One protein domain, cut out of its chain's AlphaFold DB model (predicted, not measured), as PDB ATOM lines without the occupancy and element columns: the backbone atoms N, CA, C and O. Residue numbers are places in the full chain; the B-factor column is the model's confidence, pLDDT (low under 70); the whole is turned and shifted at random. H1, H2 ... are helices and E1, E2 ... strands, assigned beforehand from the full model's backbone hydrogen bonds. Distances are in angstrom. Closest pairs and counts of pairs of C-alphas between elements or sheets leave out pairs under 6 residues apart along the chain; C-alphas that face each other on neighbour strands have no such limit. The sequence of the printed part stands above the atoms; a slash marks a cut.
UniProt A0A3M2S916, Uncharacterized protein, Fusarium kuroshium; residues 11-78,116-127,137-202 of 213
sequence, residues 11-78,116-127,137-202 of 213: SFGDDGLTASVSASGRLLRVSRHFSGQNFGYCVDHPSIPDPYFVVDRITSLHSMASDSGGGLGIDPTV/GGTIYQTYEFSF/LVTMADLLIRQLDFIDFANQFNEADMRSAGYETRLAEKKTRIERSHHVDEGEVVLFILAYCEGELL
ATOM      1  N   SER A  11     225.604 164.429 162.063       93.56
ATOM      2  CA  SER A  11     224.274 164.389 162.665       93.56
ATOM      3  C   SER A  11     223.867 165.797 163.063       93.56
ATOM      4  O   SER A  11     224.629 166.494 163.729       93.56
ATOM      5  N   PHE A  12     222.670 166.209 162.665       94.81
ATOM      6  CA  PHE A  12     222.138 167.551 162.902       94.81
ATOM      7  C   PHE A  12     220.630 167.478 163.126       94.81
ATOM      8  O   PHE A  12     219.988 166.499 162.752       94.81
ATOM      9  N   GLY A  13     220.055 168.497 163.758       95.25
ATOM     10  CA  GLY A  13     218.660 168.431 164.167       95.25
ATOM     11  C   GLY A  13     218.105 169.714 164.763       95.25
ATOM     12  O   GLY A  13     218.824 170.703 164.948       95.25
ATOM     13  N   ASP A  14     216.808 169.670 165.046       94.81
ATOM     14  CA  ASP A  14     216.012 170.744 165.638       94.81
ATOM     15  C   ASP A  14     214.797 170.142 166.367       94.81
ATOM     16  O   ASP A  14     214.120 169.281 165.811       94.81
ATOM     17  N   ASP A  15     214.543 170.542 167.617       92.12
ATOM     18  CA  ASP A  15     213.358 170.153 168.406       92.12
ATOM     19  C   ASP A  15     212.981 168.655 168.365       92.12
ATOM     20  O   ASP A  15     211.841 168.261 168.112       92.12
ATOM     21  N   GLY A  16     213.967 167.789 168.619       91.94
ATOM     22  CA  GLY A  16     213.778 166.335 168.675       91.94
ATOM     23  C   GLY A  16     213.760 165.637 167.312       91.94
ATOM     24  O   GLY A  16     213.729 164.407 167.283       91.94
ATOM     25  N   LEU A  17     213.818 166.381 166.204       96.44
ATOM     26  CA  LEU A  17     214.113 165.867 164.868       96.44
ATOM     27  C   LEU A  17     215.629 165.823 164.658       96.44
ATOM     28  O   LEU A  17     216.319 166.806 164.913       96.44
ATOM     29  N   THR A  18     216.133 164.717 164.128       96.62
ATOM     30  CA  THR A  18     217.549 164.509 163.817       96.62
ATOM     31  C   THR A  18     217.675 163.849 162.454       96.62
ATOM     32  O   THR A  18     216.988 162.869 162.180       96.62
ATOM     33  N   ALA A  19     218.587 164.335 161.624       96.75
ATOM     34  CA  ALA A  19     219.046 163.663 160.422       96.75
ATOM     35  C   ALA A  19     220.497 163.213 160.601       96.75
ATOM     36  O   ALA A  19     221.289 163.870 161.279       96.75
ATOM     37  N   SER A  20     220.837 162.087 159.988       94.69
ATOM     38  CA  SER A  20     222.202 161.573 159.924       94.69
ATOM     39  C   SER A  20     222.593 161.374 158.469       94.69
ATOM     40  O   SER A  20     221.845 160.746 157.718       94.69
ATOM     41  N   VAL A  21     223.754 161.896 158.084       92.94
ATOM     42  CA  VAL A  21     224.282 161.837 156.717       92.94
ATOM     43  C   VAL A  21     225.697 161.258 156.702       92.94
ATOM     44  O   VAL A  21     226.415 161.354 157.703       92.94
ATOM     45  N   SER A  22     226.093 160.641 155.590       89.19
ATOM     46  CA  SER A  22     227.443 160.105 155.386       89.19
ATOM     47  C   SER A  22     228.483 161.207 155.143       89.19
ATOM     48  O   SER A  22     228.166 162.400 155.166       89.19
ATOM     49  N   ALA A  23     229.731 160.809 154.881       84.50
ATOM     50  CA  ALA A  23     230.825 161.735 154.613       84.50
ATOM     51  C   ALA A  23     230.591 162.598 153.354       84.50
ATOM     52  O   ALA A  23     231.055 163.735 153.308       84.50
ATOM     53  N   SER A  24     229.842 162.075 152.381       83.19
ATOM     54  CA  SER A  24     229.430 162.726 151.130       83.19
ATOM     55  C   SER A  24     228.105 163.466 151.196       83.19
ATOM     56  O   SER A  24     227.677 164.049 150.203       83.19
ATOM     57  N   GLY A  25     227.444 163.444 152.352       88.06
ATOM     58  CA  GLY A  25     226.125 164.037 152.506       88.06
ATOM     59  C   GLY A  25     224.971 163.133 152.070       88.06
ATOM     60  O   GLY A  25     223.842 163.606 152.049       88.06
ATOM     61  N   ARG A  26     225.195 161.839 151.794       89.31
ATOM     62  CA  ARG A  26     224.099 160.872 151.591       89.31
ATOM     63  C   ARG A  26     223.221 160.818 152.839       89.31
ATOM     64  O   ARG A  26     223.747 160.631 153.937       89.31
ATOM     65  N   LEU A  27     221.901 160.932 152.702       92.94
ATOM     66  CA  LEU A  27     220.986 160.870 153.842       92.94
ATOM     67  C   LEU A  27     220.814 159.417 154.274       92.94
ATOM     68  O   LEU A  27     220.335 158.579 153.519       92.94
ATOM     69  N   LEU A  28     221.213 159.103 155.503       93.06
ATOM     70  CA  LEU A  28     221.192 157.733 156.023       93.06
ATOM     71  C   LEU A  28     219.921 157.450 156.819       93.06
ATOM     72  O   LEU A  28     219.380 156.346 156.768       93.06
ATOM     73  N   ARG A  29     219.470 158.436 157.601       95.06
ATOM     74  CA  ARG A  29     218.325 158.296 158.502       95.06
ATOM     75  C   ARG A  29     217.759 159.653 158.881       95.06
ATOM     76  O   ARG A  29     218.516 160.587 159.141       95.06
ATOM     77  N   VAL A  30     216.441 159.712 159.046       97.12
ATOM     78  CA  VAL A  30     215.756 160.787 159.777       97.12
ATOM     79  C   VAL A  30     215.067 160.174 160.988       97.12
ATOM     80  O   VAL A  30     214.454 159.121 160.881       97.12
ATOM     81  N   SER A  31     215.175 160.787 162.159       96.88
ATOM     82  CA  SER A  31     214.517 160.327 163.383       96.88
ATOM     83  C   SER A  31     213.846 161.472 164.112       96.88
ATOM     84  O   SER A  31     214.368 162.581 164.108       96.88
ATOM     85  N   ARG A  32     212.727 161.197 164.777       96.00
ATOM     86  CA  ARG A  32     211.994 162.174 165.571       96.00
ATOM     87  C   ARG A  32     211.575 161.590 166.908       96.00
ATOM     88  O   ARG A  32     210.952 160.535 166.958       96.00
ATOM     89  N   HIS A  33     211.887 162.302 167.979       94.00
ATOM     90  CA  HIS A  33     211.373 162.021 169.311       94.00
ATOM     91  C   HIS A  33     210.213 162.969 169.631       94.00
ATOM     92  O   HIS A  33     210.342 164.183 169.468       94.00
ATOM     93  N   PHE A  34     209.094 162.427 170.108       89.12
ATOM     94  CA  PHE A  34     207.929 163.209 170.520       89.12
ATOM     95  C   PHE A  34     207.877 163.316 172.046       89.12
ATOM     96  O   PHE A  34     208.102 162.342 172.763       89.12
ATOM     97  N   SER A  35     207.599 164.510 172.569       87.38
ATOM     98  CA  SER A  35     207.498 164.728 174.015       87.38
ATOM     99  C   SER A  35     206.414 163.840 174.635       87.38
ATOM    100  O   SER A  35     205.285 163.817 174.159       87.38
ATOM    101  N   GLY A  36     206.756 163.136 175.717       86.50
ATOM    102  CA  GLY A  36     205.833 162.245 176.430       86.50
ATOM    103  C   GLY A  36     205.784 160.806 175.906       86.50
ATOM    104  O   GLY A  36     205.099 159.988 176.510       86.50
ATOM    105  N   GLN A  37     206.515 160.481 174.836       86.31
ATOM    106  CA  GLN A  37     206.688 159.100 174.384       86.31
ATOM    107  C   GLN A  37     207.967 158.478 174.958       86.31
ATOM    108  O   GLN A  37     208.934 159.178 175.252       86.31
ATOM    109  N   ASN A  38     207.958 157.151 175.120       87.75
ATOM    110  CA  ASN A  38     209.104 156.381 175.625       87.75
ATOM    111  C   ASN A  38     210.089 155.975 174.517       87.75
ATOM    112  O   ASN A  38     211.166 155.460 174.805       87.75
ATOM    113  N   PHE A  39     209.717 156.198 173.261       91.00
ATOM    114  CA  PHE A  39     210.512 155.904 172.079       91.00
ATOM    115  C   PHE A  39     210.393 157.056 171.077       91.00
ATOM    116  O   PHE A  39     209.463 157.863 171.122       91.00
ATOM    117  N   GLY A  40     211.355 157.133 170.160       93.94
ATOM    118  CA  GLY A  40     211.245 157.954 168.955       93.94
ATOM    119  C   GLY A  40     210.877 157.105 167.746       93.94
ATOM    120  O   GLY A  40     210.917 155.881 167.804       93.94
ATOM    121  N   TYR A  41     210.592 157.755 166.626       95.62
ATOM    122  CA  TYR A  41     210.454 157.100 165.331       95.62
ATOM    123  C   TYR A  41     211.660 157.404 164.453       95.62
ATOM    124  O   TYR A  41     212.303 158.446 164.603       95.62
ATOM    125  N   CYS A  42     211.960 156.528 163.503       96.38
ATOM    126  CA  CYS A  42     212.888 156.823 162.426       96.38
ATOM    127  C   CYS A  42     212.382 156.351 161.073       96.38
ATOM    128  O   CYS A  42     211.640 155.381 160.983       96.38
ATOM    129  N   VAL A  43     212.863 157.027 160.039       96.44
ATOM    130  CA  VAL A  43     212.804 156.618 158.646       96.44
ATOM    131  C   VAL A  43     214.194 156.153 158.245       96.44
ATOM    132  O   VAL A  43     215.156 156.917 158.374       96.44
ATOM    133  N   ASP A  44     214.300 154.917 157.771       94.56
ATOM    134  CA  ASP A  44     215.541 154.358 157.246       94.56
ATOM    135  C   ASP A  44     215.315 153.433 156.045       94.56
ATOM    136  O   ASP A  44     214.187 153.121 155.651       94.56
ATOM    137  N   HIS A  45     216.427 153.048 155.420       93.81
ATOM    138  CA  HIS A  45     216.430 152.148 154.280       93.81
ATOM    139  C   HIS A  45     215.983 150.729 154.704       93.81
ATOM    140  O   HIS A  45     216.426 150.251 155.755       93.81
ATOM    141  N   PRO A  46     215.189 150.000 153.889       92.25
ATOM    142  CA  PRO A  46     214.693 148.661 154.234       92.25
ATOM    143  C   PRO A  46     215.770 147.620 154.564       92.25
ATOM    144  O   PRO A  46     215.510 146.663 155.282       92.25
ATOM    145  N   SER A  47     216.997 147.805 154.068       91.06
ATOM    146  CA  SER A  47     218.125 146.912 154.377       91.06
ATOM    147  C   SER A  47     218.682 147.077 155.790       91.06
ATOM    148  O   SER A  47     219.523 146.279 156.197       91.06
ATOM    149  N   ILE A  48     218.308 148.134 156.515       92.44
ATOM    150  CA  ILE A  48     218.767 148.320 157.887       92.44
ATOM    151  C   ILE A  48     218.047 147.297 158.786       92.44
ATOM    152  O   ILE A  48     216.829 147.168 158.686       92.44
ATOM    153  N   PRO A  49     218.752 146.585 159.680       93.69
ATOM    154  CA  PRO A  49     218.125 145.714 160.673       93.69
ATOM    155  C   PRO A  49     217.203 146.452 161.651       93.69
ATOM    156  O   PRO A  49     217.369 147.653 161.909       93.69
ATOM    157  N   ASP A  50     216.264 145.711 162.239       94.38
ATOM    158  CA  ASP A  50     215.339 146.260 163.229       94.38
ATOM    159  C   ASP A  50     216.068 146.837 164.448       94.38
ATOM    160  O   ASP A  50     217.177 146.407 164.778       94.38
ATOM    161  N   PRO A  51     215.459 147.814 165.142       94.94
ATOM    162  CA  PRO A  51     216.070 148.486 166.284       94.94
ATOM    163  C   PRO A  51     216.577 147.544 167.383       94.94
ATOM    164  O   PRO A  51     217.669 147.778 167.891       94.94
ATOM    165  N   TYR A  52     215.892 146.434 167.671       94.50
ATOM    166  CA  TYR A  52     216.371 145.429 168.628       94.50
ATOM    167  C   TYR A  52     217.753 144.836 168.271       94.50
ATOM    168  O   TYR A  52     218.567 144.566 169.158       94.50
ATOM    169  N   PHE A  53     218.082 144.684 166.981       95.06
ATOM    170  CA  PHE A  53     219.377 144.168 166.518       95.06
ATOM    171  C   PHE A  53     220.462 145.255 166.537       95.06
ATOM    172  O   PHE A  53     221.035 145.615 165.509       95.06
ATOM    173  N   VAL A  54     220.761 145.787 167.729       94.31
ATOM    174  CA  VAL A  54     221.626 146.965 167.940       94.31
ATOM    175  C   VAL A  54     222.954 146.877 167.177       94.31
ATOM    176  O   VAL A  54     223.342 147.830 166.499       94.31
ATOM    177  N   VAL A  55     223.653 145.740 167.282       95.19
ATOM    178  CA  VAL A  55     224.990 145.544 166.695       95.19
ATOM    179  C   VAL A  55     224.930 145.487 165.168       95.19
ATOM    180  O   VAL A  55     225.707 146.167 164.496       95.19
ATOM    181  N   ASP A  56     223.988 144.734 164.607       94.94
ATOM    182  CA  ASP A  56     223.851 144.602 163.154       94.94
ATOM    183  C   ASP A  56     223.379 145.920 162.533       94.94
ATOM    184  O   ASP A  56     223.866 146.347 161.480       94.94
ATOM    185  N   ARG A  57     222.481 146.622 163.231       93.00
ATOM    186  CA  ARG A  57     221.970 147.934 162.839       93.00
ATOM    187  C   ARG A  57     223.070 148.985 162.786       93.00
ATOM    188  O   ARG A  57     223.194 149.672 161.773       93.00
ATOM    189  N   ILE A  58     223.891 149.110 163.833       90.69
ATOM    190  CA  ILE A  58     224.984 150.093 163.823       90.69
ATOM    191  C   ILE A  58     226.069 149.730 162.807       90.69
ATOM    192  O   ILE A  58     226.612 150.622 162.160       90.69
ATOM    193  N   THR A  59     226.329 148.436 162.602       90.69
ATOM    194  CA  THR A  59     227.261 147.958 161.571       90.69
ATOM    195  C   THR A  59     226.773 148.335 160.171       90.69
ATOM    196  O   THR A  59     227.556 148.842 159.370       90.69
ATOM    197  N   SER A  60     225.475 148.172 159.903       90.00
ATOM    198  CA  SER A  60     224.849 148.536 158.623       90.00
ATOM    199  C   SER A  60     224.846 150.050 158.382       90.00
ATOM    200  O   SER A  60     225.161 150.513 157.292       90.00
ATOM    201  N   LEU A  61     224.551 150.851 159.411       88.56
ATOM    202  CA  LEU A  61     224.623 152.312 159.299       88.56
ATOM    203  C   LEU A  61     226.063 152.798 159.080       88.56
ATOM    204  O   LEU A  61     226.296 153.718 158.299       88.56
ATOM    205  N   HIS A  62     227.037 152.179 159.748       86.56
ATOM    206  CA  HIS A  62     228.445 152.533 159.591       86.56
ATOM    207  C   HIS A  62     228.996 152.146 158.214       86.56
ATOM    208  O   HIS A  62     229.758 152.912 157.619       86.56
ATOM    209  N   SER A  63     228.592 150.992 157.674       84.31
ATOM    210  CA  SER A  63     228.983 150.596 156.320       84.31
ATOM    211  C   SER A  63     228.408 151.553 155.273       84.31
ATOM    212  O   SER A  63     229.145 151.976 154.389       84.31
ATOM    213  N   MET A  64     227.155 151.998 155.424       83.31
ATOM    214  CA  MET A  64     226.543 153.002 154.538       83.31
ATOM    215  C   MET A  64     227.178 154.396 154.644       83.31
ATOM    216  O   MET A  64     227.140 155.161 153.683       83.31
ATOM    217  N   ALA A  65     227.785 154.727 155.787       81.25
ATOM    218  CA  ALA A  65     228.514 155.982 155.973       81.25
ATOM    219  C   ALA A  65     229.861 156.028 155.233       81.25
ATOM    220  O   ALA A  65     230.452 157.096 155.069       81.25
ATOM    221  N   SER A  66     230.364 154.864 154.823       71.31
ATOM    222  CA  SER A  66     231.594 154.717 154.057       71.31
ATOM    223  C   SER A  66     231.215 154.783 152.580       71.31
ATOM    224  O   SER A  66     230.826 153.778 152.000       71.31
ATOM    225  N   ASP A  67     231.270 155.967 151.968       65.75
ATOM    226  CA  ASP A  67     230.741 156.250 150.618       65.75
ATOM    227  C   ASP A  67     231.412 155.509 149.444       65.75
ATOM    228  O   ASP A  67     231.207 155.847 148.279       65.75
ATOM    229  N   SER A  68     232.191 154.466 149.719       56.22
ATOM    230  CA  SER A  68     232.751 153.571 148.718       56.22
ATOM    231  C   SER A  68     231.643 152.814 147.974       56.22
ATOM    232  O   SER A  68     231.077 151.866 148.508       56.22
ATOM    233  N   GLY A  69     231.381 153.215 146.726       50.38
ATOM    234  CA  GLY A  69     230.731 152.399 145.693       50.38
ATOM    235  C   GLY A  69     229.273 152.014 145.956       50.38
ATOM    236  O   GLY A  69     228.996 150.913 146.422       50.38
ATOM    237  N   GLY A  70     228.336 152.881 145.559       54.91
ATOM    238  CA  GLY A  70     226.912 152.524 145.465       54.91
ATOM    239  C   GLY A  70     226.191 152.362 146.806       54.91
ATOM    240  O   GLY A  70     225.217 151.617 146.886       54.91
ATOM    241  N   GLY A  71     226.681 153.026 147.858       60.78
ATOM    242  CA  GLY A  71     226.097 152.944 149.194       60.78
ATOM    243  C   GLY A  71     224.608 153.299 149.209       60.78
ATOM    244  O   GLY A  71     224.168 154.246 148.559       60.78
ATOM    245  N   LEU A  72     223.842 152.512 149.959       75.62
ATOM    246  CA  LEU A  72     222.410 152.701 150.161       75.62
ATOM    247  C   LEU A  72     222.175 153.957 151.019       75.62
ATOM    248  O   LEU A  72     222.976 154.274 151.900       75.62
ATOM    249  N   GLY A  73     221.079 154.666 150.766       85.94
ATOM    250  CA  GLY A  73     220.640 155.868 151.478       85.94
ATOM    251  C   GLY A  73     219.135 156.052 151.313       85.94
ATOM    252  O   GLY A  73     218.477 155.237 150.666       85.94
ATOM    253  N   ILE A  74     218.591 157.100 151.922       91.69
ATOM    254  CA  ILE A  74     217.178 157.487 151.794       91.69
ATOM    255  C   ILE A  74     216.998 158.804 151.025       91.69
ATOM    256  O   ILE A  74     215.870 159.235 150.801       91.69
ATOM    257  N   ASP A  75     218.094 159.452 150.630       88.69
ATOM    258  CA  ASP A  75     218.090 160.617 149.749       88.69
ATOM    259  C   ASP A  75     217.751 160.252 148.294       88.69
ATOM    260  O   ASP A  75     217.897 159.099 147.872       88.69
ATOM    261  N   PRO A  76     217.302 161.235 147.494       89.38
ATOM    262  CA  PRO A  76     217.181 161.062 146.057       89.38
ATOM    263  C   PRO A  76     218.529 160.718 145.409       89.38
ATOM    264  O   PRO A  76     219.528 161.411 145.595       89.38
ATOM    265  N   THR A  77     218.533 159.687 144.567       86.81
ATOM    266  CA  THR A  77     219.617 159.439 143.617       86.81
ATOM    267  C   THR A  77     219.603 160.530 142.555       86.81
ATOM    268  O   THR A  77     218.548 160.832 141.997       86.81
ATOM    269  N   VAL A  78     220.778 161.082 142.257       86.62
ATOM    270  CA  VAL A  78     220.993 162.074 141.200       86.62
ATOM    271  C   VAL A  78     221.925 161.463 140.156       86.62
ATOM    272  O   VAL A  78     223.016 161.004 140.492       86.62
ATOM    273  N   GLY A 116     211.114 173.219 162.162       93.31
ATOM    274  CA  GLY A 116     209.655 173.068 162.182       93.31
ATOM    275  C   GLY A 116     209.172 171.627 161.991       93.31
ATOM    276  O   GLY A 116     208.058 171.403 161.528       93.31
ATOM    277  N   GLY A 117     210.005 170.639 162.326       93.56
ATOM    278  CA  GLY A 117     209.693 169.227 162.100       93.56
ATOM    279  C   GLY A 117     209.989 168.718 160.684       93.56
ATOM    280  O   GLY A 117     209.574 167.604 160.369       93.56
ATOM    281  N   THR A 118     210.725 169.478 159.869       96.19
ATOM    282  CA  THR A 118     211.118 169.113 158.501       96.19
ATOM    283  C   THR A 118     212.639 169.118 158.343       96.19
ATOM    284  O   THR A 118     213.323 170.009 158.849       96.19
ATOM    285  N   ILE A 119     213.164 168.119 157.628       97.25
ATOM    286  CA  ILE A 119     214.532 168.127 157.100       97.25
ATOM    287  C   ILE A 119     214.469 168.646 155.672       97.25
ATOM    288  O   ILE A 119     213.766 168.085 154.835       97.25
ATOM    289  N   TYR A 120     215.214 169.706 155.406       96.19
ATOM    290  CA  TYR A 120     215.381 170.264 154.079       96.19
ATOM    291  C   TYR A 120     216.714 169.794 153.522       96.19
ATOM    292  O   TYR A 120     217.737 169.856 154.208       96.19
ATOM    293  N   GLN A 121     216.673 169.338 152.279       95.38
ATOM    294  CA  GLN A 121     217.824 168.902 151.513       95.38
ATOM    295  C   GLN A 121     217.817 169.665 150.190       95.38
ATOM    296  O   GLN A 121     216.919 169.480 149.371       95.38
ATOM    297  N   THR A 122     218.797 170.545 150.007       94.69
ATOM    298  CA  THR A 122     218.894 171.423 148.839       94.69
ATOM    299  C   THR A 122     220.075 171.004 147.984       94.69
ATOM    300  O   THR A 122     221.198 170.943 148.483       94.69
ATOM    301  N   TYR A 123     219.815 170.762 146.702       92.62
ATOM    302  CA  TYR A 123     220.837 170.539 145.689       92.62
ATOM    303  C   TYR A 123     220.962 171.788 144.817       92.62
ATOM    304  O   TYR A 123     219.969 172.259 144.264       92.62
ATOM    305  N   GLU A 124     222.176 172.306 144.680       92.56
ATOM    306  CA  GLU A 124     222.516 173.394 143.768       92.56
ATOM    307  C   GLU A 124     223.496 172.862 142.722       92.56
ATOM    308  O   GLU A 124     224.576 172.373 143.056       92.56
ATOM    309  N   PHE A 125     223.097 172.942 141.454       89.81
ATOM    310  CA  PHE A 125     223.862 172.433 140.321       89.81
ATOM    311  C   PHE A 125     224.487 173.600 139.556       89.81
ATOM    312  O   PHE A 125     223.772 174.447 139.020       89.81
ATOM    313  N   SER A 126     225.814 173.637 139.488       89.75
ATOM    314  CA  SER A 126     226.576 174.630 138.725       89.75
ATOM    315  C   SER A 126     227.220 173.961 137.514       89.75
ATOM    316  O   SER A 126     228.188 173.219 137.653       89.75
ATOM    317  N   PHE A 127     226.656 174.183 136.328       86.69
ATOM    318  CA  PHE A 127     227.098 173.541 135.089       86.69
ATOM    319  C   PHE A 127     228.154 174.361 134.347       86.69
ATOM    320  O   PHE A 127     227.978 175.560 134.128       86.69
ATOM    321  N   LEU A 137     216.321 163.201 139.231       88.94
ATOM    322  CA  LEU A 137     216.234 162.817 140.639       88.94
ATOM    323  C   LEU A 137     215.247 161.658 140.806       88.94
ATOM    324  O   LEU A 137     214.100 161.748 140.368       88.94
ATOM    325  N   VAL A 138     215.679 160.586 141.469       90.44
ATOM    326  CA  VAL A 138     214.845 159.415 141.786       90.44
ATOM    327  C   VAL A 138     214.911 159.148 143.281       90.44
ATOM    328  O   VAL A 138     215.990 158.959 143.825       90.44
ATOM    329  N   THR A 139     213.766 159.124 143.962       90.38
ATOM    330  CA  THR A 139     213.692 158.860 145.406       90.38
ATOM    331  C   THR A 139     212.971 157.546 145.690       90.38
ATOM    332  O   THR A 139     212.061 157.153 144.960       90.38
ATOM    333  N   MET A 140     213.385 156.862 146.756       89.69
ATOM    334  CA  MET A 140     212.736 155.645 147.226       89.69
ATOM    335  C   MET A 140     211.464 156.000 147.996       89.69
ATOM    336  O   MET A 140     211.517 156.704 149.000       89.69
ATOM    337  N   ALA A 141     210.324 155.478 147.547       89.38
ATOM    338  CA  ALA A 141     209.047 155.689 148.227       89.38
ATOM    339  C   ALA A 141     208.760 154.630 149.313       89.38
ATOM    340  O   ALA A 141     207.987 154.882 150.235       89.38
ATOM    341  N   ASP A 142     209.425 153.475 149.246       90.62
ATOM    342  CA  ASP A 142     209.184 152.319 150.119       90.62
ATOM    343  C   ASP A 142     210.109 152.285 151.347       90.62
ATOM    344  O   ASP A 142     210.629 151.244 151.745       90.62
ATOM    345  N   LEU A 143     210.332 153.452 151.954       94.69
ATOM    346  CA  LEU A 143     211.108 153.581 153.187       94.69
ATOM    347  C   LEU A 143     210.360 152.961 154.379       94.69
ATOM    348  O   LEU A 143     209.122 152.934 154.412       94.69
ATOM    349  N   LEU A 144     211.109 152.486 155.379       95.50
ATOM    350  CA  LEU A 144     210.533 151.928 156.605       95.50
ATOM    351  C   LEU A 144     210.445 152.989 157.698       95.50
ATOM    352  O   LEU A 144     211.401 153.727 157.932       95.50
ATOM    353  N   ILE A 145     209.301 153.031 158.383       96.12
ATOM    354  CA  ILE A 145     209.055 153.854 159.568       96.12
ATOM    355  C   ILE A 145     209.093 152.920 160.773       96.12
ATOM    356  O   ILE A 145     208.226 152.061 160.908       96.12
ATOM    357  N   ARG A 146     210.083 153.089 161.652       95.00
ATOM    358  CA  ARG A 146     210.342 152.190 162.787       95.00
ATOM    359  C   ARG A 146     210.345 152.926 164.116       95.00
ATOM    360  O   ARG A 146     210.789 154.070 164.193       95.00
ATOM    361  N   GLN A 147     209.878 152.263 165.168       95.06
ATOM    362  CA  GLN A 147     210.016 152.721 166.548       95.06
ATOM    363  C   GLN A 147     211.426 152.408 167.031       95.06
ATOM    364  O   GLN A 147     211.856 151.261 166.992       95.06
ATOM    365  N   LEU A 148     212.145 153.408 167.528       94.19
ATOM    366  CA  LEU A 148     213.476 153.266 168.118       94.19
ATOM    367  C   LEU A 148     213.409 152.638 169.524       94.19
ATOM    368  O   LEU A 148     213.883 153.225 170.496       94.19
ATOM    369  N   ASP A 149     212.817 151.449 169.614       92.19
ATOM    370  CA  ASP A 149     212.834 150.569 170.779       92.19
ATOM    371  C   ASP A 149     213.910 149.494 170.583       92.19
ATOM    372  O   ASP A 149     213.824 148.647 169.697       92.19
ATOM    373  N   PHE A 150     214.957 149.561 171.399       92.62
ATOM    374  CA  PHE A 150     216.114 148.669 171.316       92.62
ATOM    375  C   PHE A 150     216.021 147.485 172.291       92.62
ATOM    376  O   PHE A 150     216.984 146.730 172.424       92.62
ATOM    377  N   ILE A 151     214.912 147.356 173.024       92.69
ATOM    378  CA  ILE A 151     214.742 146.379 174.105       92.69
ATOM    379  C   ILE A 151     213.758 145.288 173.690       92.69
ATOM    380  O   ILE A 151     214.020 144.111 173.948       92.69
ATOM    381  N   ASP A 152     212.650 145.661 173.051       91.06
ATOM    382  CA  ASP A 152     211.604 144.716 172.673       91.06
ATOM    383  C   ASP A 152     211.875 144.053 171.313       91.06
ATOM    384  O   ASP A 152     211.758 144.672 170.255       91.06
ATOM    385  N   PHE A 153     212.229 142.766 171.344       88.75
ATOM    386  CA  PHE A 153     212.436 141.957 170.139       88.75
ATOM    387  C   PHE A 153     211.131 141.532 169.460       88.75
ATOM    388  O   PHE A 153     211.179 141.099 168.316       88.75
ATOM    389  N   ALA A 154     210.006 141.606 170.177       87.12
ATOM    390  CA  ALA A 154     208.680 141.216 169.707       87.12
ATOM    391  C   ALA A 154     207.826 142.443 169.351       87.12
ATOM    392  O   ALA A 154     206.592 142.371 169.327       87.12
ATOM    393  N   ASN A 155     208.476 143.588 169.108       88.75
ATOM    394  CA  ASN A 155     207.803 144.804 168.689       88.75
ATOM    395  C   ASN A 155     207.266 144.629 167.260       88.75
ATOM    396  O   ASN A 155     207.956 144.911 166.278       88.75
ATOM    397  N   GLN A 156     206.003 144.216 167.162       88.00
ATOM    398  CA  GLN A 156     205.301 143.959 165.902       88.00
ATOM    399  C   GLN A 156     205.275 145.166 164.960       88.00
ATOM    400  O   GLN A 156     205.200 144.986 163.747       88.00
ATOM    401  N   PHE A 157     205.382 146.393 165.491       89.94
ATOM    402  CA  PHE A 157     205.508 147.584 164.655       89.94
ATOM    403  C   PHE A 157     206.788 147.537 163.817       89.94
ATOM    404  O   PHE A 157     206.783 147.926 162.661       89.94
ATOM    405  N   ASN A 158     207.897 147.047 164.366       91.69
ATOM    406  CA  ASN A 158     209.159 146.978 163.634       91.69
ATOM    407  C   ASN A 158     209.275 145.734 162.742       91.69
ATOM    408  O   ASN A 158     210.027 145.784 161.777       91.69
ATOM    409  N   GLU A 159     208.515 144.669 163.018       86.50
ATOM    410  CA  GLU A 159     208.527 143.430 162.220       86.50
ATOM    411  C   GLU A 159     207.907 143.598 160.818       86.50
ATOM    412  O   GLU A 159     208.120 142.765 159.934       86.50
ATOM    413  N   ALA A 160     207.126 144.661 160.601       83.69
ATOM    414  CA  ALA A 160     206.508 144.951 159.315       83.69
ATOM    415  C   ALA A 160     207.557 145.342 158.255       83.69
ATOM    416  O   ALA A 160     208.295 146.320 158.397       83.69
ATOM    417  N   ASP A 161     207.561 144.619 157.135       85.38
ATOM    418  CA  ASP A 161     208.351 144.967 155.955       85.38
ATOM    419  C   ASP A 161     207.654 146.020 155.076       85.38
ATOM    420  O   ASP A 161     206.499 146.397 155.284       85.38
ATOM    421  N   MET A 162     208.342 146.475 154.025       78.38
ATOM    422  CA  MET A 162     207.845 147.560 153.174       78.38
ATOM    423  C   MET A 162     206.533 147.242 152.432       78.38
ATOM    424  O   MET A 162     205.864 148.174 151.981       78.38
ATOM    425  N   ARG A 163     206.168 145.957 152.310       82.88
ATOM    426  CA  ARG A 163     204.968 145.451 151.621       82.88
ATOM    427  C   ARG A 163     203.886 144.974 152.592       82.88
ATOM    428  O   ARG A 163     202.838 144.501 152.151       82.88
ATOM    429  N   SER A 164     204.145 145.062 153.891       86.06
ATOM    430  CA  SER A 164     203.224 144.625 154.928       86.06
ATOM    431  C   SER A 164     201.966 145.487 154.920       86.06
ATOM    432  O   SER A 164     202.020 146.681 154.636       86.06
ATOM    433  N   ALA A 165     200.823 144.889 155.263       83.38
ATOM    434  CA  ALA A 165     199.515 145.548 155.181       83.38
ATOM    435  C   ALA A 165     199.383 146.810 156.060       83.38
ATOM    436  O   ALA A 165     198.477 147.606 155.839       83.38
ATOM    437  N   GLY A 166     200.271 146.994 157.045       86.94
ATOM    438  CA  GLY A 166     200.336 148.203 157.868       86.94
ATOM    439  C   GLY A 166     200.896 149.427 157.138       86.94
ATOM    440  O   GLY A 166     200.694 150.549 157.605       86.94
ATOM    441  N   TYR A 167     201.564 149.236 155.999       92.62
ATOM    442  CA  TYR A 167     202.150 150.312 155.214       92.62
ATOM    443  C   TYR A 167     201.286 150.714 154.016       92.62
ATOM    444  O   TYR A 167     200.797 149.868 153.268       92.62
ATOM    445  N   GLU A 168     201.199 152.019 153.770       93.56
ATOM    446  CA  GLU A 168     200.623 152.584 152.549       93.56
ATOM    447  C   GLU A 168     201.606 153.592 151.940       93.56
ATOM    448  O   GLU A 168     202.136 154.462 152.632       93.56
ATOM    449  N   THR A 169     201.857 153.479 150.632       93.69
ATOM    450  CA  THR A 169     202.577 154.493 149.848       93.69
ATOM    451  C   THR A 169     201.626 155.059 148.806       93.69
ATOM    452  O   THR A 169     201.062 154.301 148.015       93.69
ATOM    453  N   ARG A 170     201.483 156.385 148.735       93.38
ATOM    454  CA  ARG A 170     200.682 157.029 147.685       93.38
ATOM    455  C   ARG A 170     201.264 158.344 147.188       93.38
ATOM    456  O   ARG A 170     201.904 159.089 147.926       93.38
ATOM    457  N   LEU A 171     200.963 158.649 145.925       93.62
ATOM    458  CA  LEU A 171     201.139 159.976 145.340       93.62
ATOM    459  C   LEU A 171     199.886 160.816 145.611       93.62
ATOM    460  O   LEU A 171     198.854 160.646 144.959       93.62
ATOM    461  N   ALA A 172     199.976 161.718 146.582       91.94
ATOM    462  CA  ALA A 172     198.886 162.587 147.005       91.94
ATOM    463  C   ALA A 172     198.866 163.918 146.233       91.94
ATOM    464  O   ALA A 172     199.773 164.228 145.462       91.94
ATOM    465  N   GLU A 173     197.796 164.698 146.424       89.06
ATOM    466  CA  GLU A 173     197.683 166.094 145.963       89.06
ATOM    467  C   GLU A 173     198.037 166.303 144.479       89.06
ATOM    468  O   GLU A 173     198.840 167.152 144.120       89.06
ATOM    469  N   LYS A 174     197.430 165.523 143.574       91.75
ATOM    470  CA  LYS A 174     197.755 165.557 142.130       91.75
ATOM    471  C   LYS A 174     199.222 165.208 141.834       91.75
ATOM    472  O   LYS A 174     199.787 165.689 140.856       91.75
ATOM    473  N   LYS A 175     199.788 164.304 142.635       94.06
ATOM    474  CA  LYS A 175     201.157 163.784 142.538       94.06
ATOM    475  C   LYS A 175     202.246 164.772 142.962       94.06
ATOM    476  O   LYS A 175     203.384 164.580 142.571       94.06
ATOM    477  N   THR A 176     201.956 165.801 143.755       95.31
ATOM    478  CA  THR A 176     202.988 166.738 144.252       95.31
ATOM    479  C   THR A 176     203.604 166.331 145.590       95.31
ATOM    480  O   THR A 176     204.532 166.979 146.070       95.31
ATOM    481  N   ARG A 177     203.087 165.267 146.212       95.81
ATOM    482  CA  ARG A 177     203.546 164.769 147.511       95.81
ATOM    483  C   ARG A 177     203.585 163.249 147.521       95.81
ATOM    484  O   ARG A 177     202.604 162.613 147.136       95.81
ATOM    485  N   ILE A 178     204.686 162.678 148.000       96.06
ATOM    486  CA  ILE A 178     204.732 161.267 148.398       96.06
ATOM    487  C   ILE A 178     204.312 161.188 149.862       96.06
ATOM    488  O   ILE A 178     204.833 161.925 150.704       96.06
ATOM    489  N   GLU A 179     203.371 160.297 150.152       96.31
ATOM    490  CA  GLU A 179     202.968 159.931 151.506       96.31
ATOM    491  C   GLU A 179     203.316 158.473 151.742       96.31
ATOM    492  O   GLU A 179     202.856 157.602 151.002       96.31
ATOM    493  N   ARG A 180     204.120 158.225 152.774       95.75
ATOM    494  CA  ARG A 180     204.409 156.886 153.279       95.75
ATOM    495  C   ARG A 180     203.891 156.811 154.704       95.75
ATOM    496  O   ARG A 180     204.433 157.497 155.569       95.75
ATOM    497  N   SER A 181     202.852 156.025 154.947       95.50
ATOM    498  CA  SER A 181     202.282 155.838 156.280       95.50
ATOM    499  C   SER A 181     202.558 154.441 156.815       95.50
ATOM    500  O   SER A 181     202.694 153.481 156.056       95.50
ATOM    501  N   HIS A 182     202.656 154.352 158.138       95.00
ATOM    502  CA  HIS A 182     202.676 153.108 158.887       95.00
ATOM    503  C   HIS A 182     201.624 153.184 159.996       95.00
ATOM    504  O   HIS A 182     201.715 154.029 160.894       95.00
ATOM    505  N   HIS A 183     200.612 152.325 159.905       89.69
ATOM    506  CA  HIS A 183     199.514 152.258 160.860       89.69
ATOM    507  C   HIS A 183     199.984 151.738 162.224       89.69
ATOM    508  O   HIS A 183     200.779 150.803 162.313       89.69
ATOM    509  N   VAL A 184     199.453 152.340 163.284       81.25
ATOM    510  CA  VAL A 184     199.579 151.907 164.681       81.25
ATOM    511  C   VAL A 184     198.181 151.734 165.272       81.25
ATOM    512  O   VAL A 184     197.220 152.317 164.773       81.25
ATOM    513  N   ASP A 185     198.057 150.982 166.366       74.31
ATOM    514  CA  ASP A 185     196.761 150.734 167.021       74.31
ATOM    515  C   ASP A 185     195.983 152.026 167.356       74.31
ATOM    516  O   ASP A 185     194.752 152.034 167.354       74.31
ATOM    517  N   GLU A 186     196.691 153.136 167.595       73.44
ATOM    518  CA  GLU A 186     196.123 154.446 167.950       73.44
ATOM    519  C   GLU A 186     196.321 155.535 166.870       73.44
ATOM    520  O   GLU A 186     196.309 156.727 167.183       73.44
ATOM    521  N   GLY A 187     196.504 155.168 165.595       85.19
ATOM    522  CA  GLY A 187     196.641 156.134 164.497       85.19
ATOM    523  C   GLY A 187     197.614 155.716 163.397       85.19
ATOM    524  O   GLY A 187     197.687 154.557 163.006       85.19
ATOM    525  N   GLU A 188     198.374 156.673 162.875       91.25
ATOM    526  CA  GLU A 188     199.398 156.423 161.862       91.25
ATOM    527  C   GLU A 188     200.589 157.363 162.050       91.25
ATOM    528  O   GLU A 188     200.455 158.491 162.532       91.25
ATOM    529  N   VAL A 189     201.765 156.895 161.645       93.19
ATOM    530  CA  VAL A 189     202.952 157.737 161.492       93.19
ATOM    531  C   VAL A 189     203.219 157.907 160.013       93.19
ATOM    532  O   VAL A 189     203.284 156.921 159.281       93.19
ATOM    533  N   VAL A 190     203.374 159.155 159.575       95.25
ATOM    534  CA  VAL A 190     203.447 159.492 158.152       95.25
ATOM    535  C   VAL A 190     204.719 160.269 157.844       95.25
ATOM    536  O   VAL A 190     205.036 161.267 158.496       95.25
ATOM    537  N   LEU A 191     205.436 159.816 156.819       96.12
ATOM    538  CA  LEU A 191     206.489 160.557 156.147       96.12
ATOM    539  C   LEU A 191     205.900 161.268 154.926       96.12
ATOM    540  O   LEU A 191     205.292 160.642 154.056       96.12
ATOM    541  N   PHE A 192     206.152 162.571 154.848       96.38
ATOM    542  CA  PHE A 192     205.836 163.396 153.690       96.38
ATOM    543  C   PHE A 192     207.118 163.764 152.952       96.38
ATOM    544  O   PHE A 192     208.061 164.260 153.570       96.38
ATOM    545  N   ILE A 193     207.132 163.576 151.633       96.12
ATOM    546  CA  ILE A 193     208.216 164.041 150.761       96.12
ATOM    547  C   ILE A 193     207.625 165.004 149.738       96.12
ATOM    548  O   ILE A 193     206.676 164.673 149.022       96.12
ATOM    549  N   LEU A 194     208.199 166.203 149.685       96.00
ATOM    550  CA  LEU A 194     207.889 167.244 148.715       96.00
ATOM    551  C   LEU A 194     209.192 167.662 148.040       96.00
ATOM    552  O   LEU A 194     210.248 167.656 148.673       96.00
ATOM    553  N   ALA A 195     209.111 168.042 146.771       95.19
ATOM    554  CA  ALA A 195     210.254 168.520 146.009       95.19
ATOM    555  C   ALA A 195     209.911 169.851 145.344       95.19
ATOM    556  O   ALA A 195     208.795 170.043 144.862       95.19
ATOM    557  N   TYR A 196     210.882 170.759 145.316       94.94
ATOM    558  CA  TYR A 196     210.746 172.086 144.728       94.94
ATOM    559  C   TYR A 196     211.925 172.349 143.793       94.94
ATOM    560  O   TYR A 196     213.040 171.913 144.074       94.94
ATOM    561  N   CYS A 197     211.689 173.087 142.713       93.00
ATOM    562  CA  CYS A 197     212.733 173.621 141.841       93.00
ATOM    563  C   CYS A 197     212.477 175.115 141.652       93.00
ATOM    564  O   CYS A 197     211.380 175.497 141.262       93.00
ATOM    565  N   GLU A 198     213.455 175.954 141.999       90.75
ATOM    566  CA  GLU A 198     213.344 177.422 141.905       90.75
ATOM    567  C   GLU A 198     212.082 178.008 142.579       90.75
ATOM    568  O   GLU A 198     211.531 179.018 142.155       90.75
ATOM    569  N   GLY A 199     211.622 177.372 143.664       91.25
ATOM    570  CA  GLY A 199     210.424 177.773 144.411       91.25
ATOM    571  C   GLY A 199     209.112 177.170 143.898       91.25
ATOM    572  O   GLY A 199     208.107 177.235 144.603       91.25
ATOM    573  N   GLU A 200     209.121 176.520 142.736       94.56
ATOM    574  CA  GLU A 200     207.954 175.846 142.169       94.56
ATOM    575  C   GLU A 200     207.855 174.399 142.666       94.56
ATOM    576  O   GLU A 200     208.839 173.655 142.685       94.56
ATOM    577  N   LEU A 201     206.650 173.991 143.073       95.69
ATOM    578  CA  LEU A 201     206.369 172.638 143.556       95.69
ATOM    579  C   LEU A 201     206.386 171.637 142.392       95.69
ATOM    580  O   LEU A 201     205.688 171.815 141.392       95.69
ATOM    581  N   LEU A 202     207.146 170.556 142.542       94.19
ATOM    582  CA  LEU A 202     207.290 169.523 141.520       94.19
ATOM    583  C   LEU A 202     206.218 168.435 141.633       94.19
ATOM    584  O   LEU A 202     205.674 168.163 142.704       94.19
TER     585      LEU A 202
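What this domain is: This is residues 11 to 78, 116 to 127 and 137 to 202 of the 213 residues of an uncharacterized protein of Fusarium kuroshium (UniProt A0A3M2S916). Two antiparallel sheets are partly face to face with their strands crossed: a five-stranded sheet, and a smaller three-stranded one that packs on its E4 and E6 end. Helix H1 packs on E2 and E3 with its residues 61 to 65, H2 sits by edge strand E6, and the long strand E5 starts by E2 and E3 and reaches outward. The 146 printed residues hold nine named strands and two named helices, in the order E1 E2 E3 E4 H1 E5 E6 H2 E7 E8 E9; the sheet orders are E1 - E2 - E3 - E4 - E6 and E7 - E8 - E9. The class is mixed, helices and strands, with under half of the residues, 72, in named elements. The whole is compact, with a radius of gyration of the C-alphas of 15.6 A and spans of 50 by 37 by 30 A.

Where its parts are: E1, residues 11 to 14, begins at C-alpha 11 (224.274, 164.389, 162.665). E2 is residues 17 to 21, E3 residues 27 to 33, 18.2 A long, and E4 residues 40 to 44. H1, residues 54 to 65, is 16.5 A long. E5, residues 118 to 127, measures 28.7 A and ends at C-alpha 127 (227.098, 173.541, 135.089). E6 is residues 144 to 147 and H2 residues 156 to 159. E7 is residues 167 to 172, E8 residues 177 to 184, 21.8 A long, and E9 residues 187 to 193, 19.6 A long, ending at C-alpha 193 (208.216, 164.041, 150.761).

How they stand to each other: E1 to E4 form a meander, each strand the antiparallel neighbour of the one before, with N 12 and O 19 at 3.0 A, N 18 and O 31 at 2.8 A, and N 32 and O 41 at 2.8 A. E6 is antiparallel to E4, with N 42 and O 146 at 2.8 A. E7 E8 E9 form a second meander, twisted, with N 170 and O 179 at 2.9 A and N 180 and O 191 at 3.0 A. The two sheets form a sandwich, two sheets face to face, their strands at 56 degrees; the closest C-alphas of E6 and E8 are those of Ile 145 and His 182, 6.5 A apart. H1 only grazes the larger sheet; its closest C-alpha pair with E3 is Leu 61 and Leu 28, 7.2 A. H2 only grazes that sheet too, with the C-alphas of Asn 158 and Arg 146 its closest to E6, 5.4 A. E5 pairs with no named strand; its closest C-alpha pair with E2 is Ile 119 and Ala 19, 7.2 A. In H1 every O i to N i+4 pair is within hydrogen-bond range; H2 is too short for such a pair.

The domain as a whole: The C-alphas of Phe 127 and Ala 154 are the farthest apart, 50.8 A. Residues 79 to 115 and 128 to 136 are not printed, with C-alpha gaps of 26.3 A and 16.2 A. Of the links printed whole, none is long. Mean pLDDT of the printed part is 90.1; residues 67 to 71 are under 70.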